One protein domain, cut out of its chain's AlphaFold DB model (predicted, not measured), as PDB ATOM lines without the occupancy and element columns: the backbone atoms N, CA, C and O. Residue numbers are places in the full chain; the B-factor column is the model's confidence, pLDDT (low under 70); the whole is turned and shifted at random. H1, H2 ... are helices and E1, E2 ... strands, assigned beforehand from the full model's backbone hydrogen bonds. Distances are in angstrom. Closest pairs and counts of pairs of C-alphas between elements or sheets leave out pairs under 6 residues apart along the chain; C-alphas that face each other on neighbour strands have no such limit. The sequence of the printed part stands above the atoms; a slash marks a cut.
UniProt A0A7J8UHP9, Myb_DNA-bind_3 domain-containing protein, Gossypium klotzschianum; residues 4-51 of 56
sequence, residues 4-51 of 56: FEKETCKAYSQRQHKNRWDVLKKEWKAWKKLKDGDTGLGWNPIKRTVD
ATOM      1  N   PHE A   4     156.644 135.955 160.652       84.12
ATOM      2  CA  PHE A   4     157.076 137.247 160.121       84.12
ATOM      3  C   PHE A   4     155.901 138.212 159.890       84.12
ATOM      4  O   PHE A   4     155.967 139.379 160.271       84.12
ATOM      5  N   GLU A   5     154.808 137.734 159.290       86.50
ATOM      6  CA  GLU A   5     153.597 138.536 159.078       86.50
ATOM      7  C   GLU A   5     152.951 138.974 160.393       86.50
ATOM      8  O   GLU A   5     152.473 140.100 160.478       86.50
ATOM      9  N   LYS A   6     152.963 138.112 161.416       88.19
ATOM     10  CA  LYS A   6     152.421 138.435 162.746       88.19
ATOM     11  C   LYS A   6     153.233 139.519 163.456       88.19
ATOM     12  O   LYS A   6     152.655 140.371 164.114       88.19
ATOM     13  N   GLU A   7     154.554 139.482 163.321       90.88
ATOM     14  CA  GLU A   7     155.461 140.417 163.997       90.88
ATOM     15  C   GLU A   7     155.579 141.759 163.269       90.88
ATOM     16  O   GLU A   7     155.744 142.801 163.897       90.88
ATOM     17  N   THR A   8     155.510 141.748 161.938       88.25
ATOM     18  CA  THR A   8     155.772 142.945 161.125       88.25
ATOM     19  C   THR A   8     154.522 143.552 160.500       88.25
ATOM     20  O   THR A   8     154.617 144.621 159.892       88.25
ATOM     21  N   CYS A   9     153.375 142.869 160.591       86.19
ATOM     22  CA  CYS A   9     152.147 143.169 159.847       86.19
ATOM     23  C   CYS A   9     152.363 143.276 158.324       86.19
ATOM     24  O   CYS A   9     151.566 143.893 157.618       86.19
ATOM     25  N   LYS A  10     153.451 142.694 157.795       84.69
ATOM     26  CA  LYS A  10     153.809 142.748 156.372       84.69
ATOM     27  C   LYS A  10     153.692 141.372 155.740       84.69
ATOM     28  O   LYS A  10     154.440 140.458 156.077       84.69
ATOM     29  N   ALA A  11     152.797 141.268 154.763       85.69
ATOM     30  CA  ALA A  11     152.659 140.100 153.906       85.69
ATOM     31  C   ALA A  11     153.650 140.177 152.742       85.69
ATOM     32  O   ALA A  11     153.394 140.813 151.718       85.69
ATOM     33  N   TYR A  12     154.807 139.540 152.909       86.19
ATOM     34  CA  TYR A  12     155.765 139.352 151.826       86.19
ATOM     35  C   TYR A  12     155.629 137.952 151.236       86.19
ATOM     36  O   TYR A  12     155.732 136.941 151.927       86.19
ATOM     37  N   SER A  13     155.500 137.885 149.915       89.56
ATOM     38  CA  SER A  13     155.613 136.632 149.174       89.56
ATOM     39  C   SER A  13     157.012 136.022 149.320       89.56
ATOM     40  O   SER A  13     158.013 136.716 149.535       89.56
ATOM     41  N   GLN A  14     157.117 134.711 149.115       89.12
ATOM     42  CA  GLN A  14     158.407 134.014 149.077       89.12
ATOM     43  C   GLN A  14     159.370 134.634 148.045       89.12
ATOM     44  O   GLN A  14     160.574 134.738 148.289       89.12
ATOM     45  N   ARG A  15     158.841 135.119 146.911       93.44
ATOM     46  CA  ARG A  15     159.624 135.797 145.869       93.44
ATOM     47  C   ARG A  15     160.235 137.110 146.364       93.44
ATOM     48  O   ARG A  15     161.391 137.378 146.062       93.44
ATOM     49  N   GLN A  16     159.501 137.906 147.143       92.00
ATOM     50  CA  GLN A  16     160.021 139.160 147.704       92.00
ATOM     51  C   GLN A  16     161.153 138.911 148.707       92.00
ATOM     52  O   GLN A  16     162.175 139.595 148.649       92.00
ATOM     53  N   HIS A  17     161.018 137.892 149.559       90.56
ATOM     54  CA  HIS A  17     162.090 137.481 150.468       90.56
ATOM     55  C   HIS A  17     163.341 137.039 149.707       90.56
ATOM     56  O   HIS A  17     164.442 137.496 150.013       90.56
ATOM     57  N   LYS A  18     163.171 136.203 148.674       93.75
ATOM     58  CA  LYS A  18     164.280 135.744 147.832       93.75
ATOM     59  C   LYS A  18     164.985 136.908 147.137       93.75
ATOM     60  O   LYS A  18     166.201 137.010 147.223       93.75
ATOM     61  N   ASN A  19     164.226 137.822 146.534       95.62
ATOM     62  CA  ASN A  19     164.794 138.996 145.874       95.62
ATOM     63  C   ASN A  19     165.621 139.845 146.852       95.62
ATOM     64  O   ASN A  19     166.739 140.242 146.528       95.62
ATOM     65  N   ARG A  20     165.106 140.097 148.063       93.69
ATOM     66  CA  ARG A  20     165.817 140.892 149.075       93.69
ATOM     67  C   ARG A  20     167.076 140.187 149.579       93.69
ATOM     68  O   ARG A  20     168.112 140.822 149.729       93.69
ATOM     69  N   TRP A  21     167.003 138.875 149.778       95.19
ATOM     70  CA  TRP A  21     168.152 138.047 150.136       95.19
ATOM     71  C   TRP A  21     169.243 138.051 149.060       95.19
ATOM     72  O   TRP A  21     170.426 138.168 149.377       95.19
ATOM     73  N   ASP A  22     168.860 137.970 147.786       97.00
ATOM     74  CA  ASP A  22     169.808 137.985 146.672       97.00
ATOM     75  C   ASP A  22     170.499 139.351 146.524       97.00
ATOM     76  O   ASP A  22     171.693 139.395 146.220       97.00
ATOM     77  N   VAL A  23     169.796 140.459 146.796       96.69
ATOM     78  CA  VAL A  23     170.400 141.805 146.872       96.69
ATOM     79  C   VAL A  23     171.413 141.878 148.016       96.69
ATOM     80  O   VAL A  23     172.575 142.196 147.771       96.69
ATOM     81  N   LEU A  24     171.020 141.475 149.230       96.06
ATOM     82  CA  LEU A  24     171.905 141.488 150.404       96.06
ATOM     83  C   LEU A  24     173.158 140.630 150.197       96.06
ATOM     84  O   LEU A  24     174.256 141.011 150.591       96.06
ATOM     85  N   LYS A  25     173.029 139.480 149.527       96.69
ATOM     86  CA  LYS A  25     174.179 138.645 149.160       96.69
ATOM     87  C   LYS A  25     175.156 139.356 148.228       96.69
ATOM     88  O   LYS A  25     176.361 139.146 148.356       96.69
ATOM     89  N   LYS A  26     174.662 140.136 147.262       96.00
ATOM     90  CA  LYS A  26     175.524 140.904 146.349       96.00
ATOM     91  C   LYS A  26     176.259 142.005 147.105       96.00
ATOM     92  O   LYS A  26     177.472 142.110 146.959       96.00
ATOM     93  N   GLU A  27     175.549 142.745 147.951       94.69
ATOM     94  CA  GLU A  27     176.134 143.792 148.797       94.69
ATOM     95  C   GLU A  27     177.176 143.218 149.761       94.69
ATOM     96  O   GLU A  27     178.285 143.736 149.849       94.69
ATOM     97  N   TRP A  28     176.886 142.083 150.404       93.38
ATOM     98  CA  TRP A  28     177.841 141.416 151.288       93.38
ATOM     99  C   TRP A  28     179.095 140.939 150.549       93.38
ATOM    100  O   TRP A  28     180.202 141.080 151.061       93.38
ATOM    101  N   LYS A  29     178.955 140.404 149.329       92.44
ATOM    102  CA  LYS A  29     180.111 140.031 148.498       92.44
ATOM    103  C   LYS A  29     180.947 141.250 148.108       92.44
ATOM    104  O   LYS A  29     182.170 141.149 148.115       92.44
ATOM    105  N   ALA A  30     180.307 142.373 147.779       89.62
ATOM    106  CA  ALA A  30     180.999 143.624 147.485       89.62
ATOM    107  C   ALA A  30     181.751 144.135 148.722       89.62
ATOM    108  O   ALA A  30     182.950 144.374 148.640       89.62
ATOM    109  N   TRP A  31     181.090 144.182 149.882       87.69
ATOM    110  CA  TRP A  31     181.719 144.538 151.155       87.69
ATOM    111  C   TRP A  31     182.895 143.621 151.498       87.69
ATOM    112  O   TRP A  31     183.963 144.102 151.859       87.69
ATOM    113  N   LYS A  32     182.735 142.302 151.334       86.38
ATOM    114  CA  LYS A  32     183.812 141.339 151.574       86.38
ATOM    115  C   LYS A  32     184.990 141.570 150.628       86.38
ATOM    116  O   LYS A  32     186.122 141.555 151.079       86.38
ATOM    117  N   LYS A  33     184.736 141.827 149.342       84.62
ATOM    118  CA  LYS A  33     185.796 142.128 148.371       84.62
ATOM    119  C   LYS A  33     186.533 143.425 148.710       84.62
ATOM    120  O   LYS A  33     187.745 143.454 148.581       84.62
ATOM    121  N   LEU A  34     185.823 144.465 149.150       78.25
ATOM    122  CA  LEU A  34     186.444 145.708 149.621       78.25
ATOM    123  C   LEU A  34     187.293 145.446 150.865       78.25
ATOM    124  O   LEU A  34     188.448 145.847 150.924       78.25
ATOM    125  N   LYS A  35     186.760 144.677 151.819       74.06
ATOM    126  CA  LYS A  35     187.497 144.277 153.016       74.06
ATOM    127  C   LYS A  35     188.758 143.464 152.682       74.06
ATOM    128  O   LYS A  35     189.799 143.680 153.293       74.06
ATOM    129  N   ASP A  36     188.673 142.547 151.727       70.44
ATOM    130  CA  ASP A  36     189.782 141.665 151.362       70.44
ATOM    131  C   ASP A  36     190.769 142.332 150.371       70.44
ATOM    132  O   ASP A  36     191.908 141.888 150.272       70.44
ATOM    133  N   GLY A  37     190.344 143.363 149.625       65.38
ATOM    134  CA  GLY A  37     191.096 143.959 148.509       65.38
ATOM    135  C   GLY A  37     191.600 145.395 148.705       65.38
ATOM    136  O   GLY A  37     192.673 145.701 148.201       65.38
ATOM    137  N   ASP A  38     190.877 146.251 149.437       53.03
ATOM    138  CA  ASP A  38     191.240 147.672 149.644       53.03
ATOM    139  C   ASP A  38     191.791 147.957 151.048       53.03
ATOM    140  O   ASP A  38     192.390 149.002 151.300       53.03
ATOM    141  N   THR A  39     191.637 147.028 151.989       52.94
ATOM    142  CA  THR A  39     192.110 147.205 153.368       52.94
ATOM    143  C   THR A  39     193.589 146.811 153.468       52.94
ATOM    144  O   THR A  39     193.974 145.917 154.212       52.94
ATOM    145  N   GLY A  40     194.441 147.544 152.739       52.44
ATOM    146  CA  GLY A  40     195.800 147.856 153.205       52.44
ATOM    147  C   GLY A  40     195.787 148.706 154.486       52.44
ATOM    148  O   GLY A  40     196.830 148.992 155.062       52.44
ATOM    149  N   LEU A  41     194.596 149.087 154.955       60.41
ATOM    150  CA  LEU A  41     194.337 149.574 156.298       60.41
ATOM    151  C   LEU A  41     194.450 148.384 157.258       60.41
ATOM    152  O   LEU A  41     193.613 147.480 157.257       60.41
ATOM    153  N   GLY A  42     195.515 148.339 158.048       56.94
ATOM    154  CA  GLY A  42     195.726 147.277 159.020       56.94
ATOM    155  C   GLY A  42     194.544 147.230 159.981       56.94
ATOM    156  O   GLY A  42     194.402 148.081 160.854       56.94
ATOM    157  N   TRP A  43     193.651 146.252 159.840       66.88
ATOM    158  CA  TRP A  43     192.651 146.034 160.877       66.88
ATOM    159  C   TRP A  43     193.401 145.660 162.152       66.88
ATOM    160  O   TRP A  43     194.037 144.607 162.199       66.88
ATOM    161  N   ASN A  44     193.342 146.512 163.176       66.31
ATOM    162  CA  ASN A  44     194.023 146.262 164.435       66.31
ATOM    163  C   ASN A  44     193.051 145.553 165.396       66.31
ATOM    164  O   ASN A  44     192.213 146.212 166.023       66.31
ATOM    165  N   PRO A  45     193.123 144.212 165.552       63.44
ATOM    166  CA  PRO A  45     192.177 143.466 166.383       63.44
ATOM    167  C   PRO A  45     192.293 143.814 167.874       63.44
ATOM    168  O   PRO A  45     191.355 143.556 168.625       63.44
ATOM    169  N   ILE A  46     193.411 144.420 168.290       69.62
ATOM    170  CA  ILE A  46     193.676 144.825 169.674       69.62
ATOM    171  C   ILE A  46     192.945 146.132 169.988       69.62
ATOM    172  O   ILE A  46     192.297 146.245 171.026       69.62
ATOM    173  N   LYS A  47     193.000 147.106 169.073       72.25
ATOM    174  CA  LYS A  47     192.359 148.419 169.254       72.25
ATOM    175  C   LYS A  47     190.909 148.472 168.755       72.25
ATOM    176  O   LYS A  47     190.194 149.410 169.089       72.25
ATOM    177  N   ARG A  48     190.461 147.466 167.984       67.12
ATOM    178  CA  ARG A  48     189.167 147.446 167.262       67.12
ATOM    179  C   ARG A  48     188.965 148.666 166.355       67.12
ATOM    180  O   ARG A  48     187.835 149.074 166.099       67.12
ATOM    181  N   THR A  49     190.061 149.233 165.866       66.06
ATOM    182  CA  THR A  49     190.073 150.386 164.969       66.06
ATOM    183  C   THR A  49     190.713 150.003 163.644       66.06
ATOM    184  O   THR A  49     191.591 149.139 163.579       66.06
ATOM    185  N   VAL A  50     190.240 150.646 162.580       63.94
ATOM    186  CA  VAL A  50     190.874 150.589 161.264       63.94
ATOM    187  C   VAL A  50     192.121 151.467 161.347       63.94
ATOM    188  O   VAL A  50     191.984 152.673 161.531       63.94
ATOM    189  N   ASP A  51     193.311 150.866 161.297       60.03
ATOM    190  CA  ASP A  51     194.573 151.609 161.266       60.03
ATOM    191  C   ASP A  51     194.815 152.035 159.813       60.03
ATOM    192  O   ASP A  51     195.043 151.198 158.934       60.03
TER     193      ASP A  51
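Overview. This is residues 4 to 51 of the 56 residues of the protein "Myb_DNA-bind_3 domain-containing protein" of Gossypium klotzschianum (UniProt A0A7J8UHP9). One long helix, H2, is the bar of a wide U, with a short helix, H1, at one end and a small two-stranded hairpin, E1 and E2, at the other, both turned to the same side; the space between these two arms is empty. The printed part has 48 residues, in the order H1, H2, E1, E2, and is mostly helix. It is extended, with a radius of gyration of the C-alphas of 17.2 A and spans of 44 by 21 by 9 A.

Along the chain. H1, residues 4 to 8, begins at C-alpha 4 (157.076, 137.247, 160.121). H2, residues 14 to 37, is 34.2 A long and ends at C-alpha 37 (191.096, 143.959, 148.509). E1 is residues 42 to 44; E2, residues 49 to 51, ends at C-alpha 51 (194.573, 151.609, 161.266).

Arrangement. H1 and H2 are apart. In both, every O i to N i+4 pair is within hydrogen-bond range. The hairpin E1 and E2 is antiparallel at 147 degrees, with N 42 and O 51 3.0 A apart, within hydrogen-bond range. H2 and E2 are apart.

Size, cuts and confidence. The C-alphas farthest apart, of Lys 6 and Gly 40, are 45.4 A apart. The printed part has no cut, and its three links are tight. Residues 37 to 46 and 48 to 51 have pLDDT under 70.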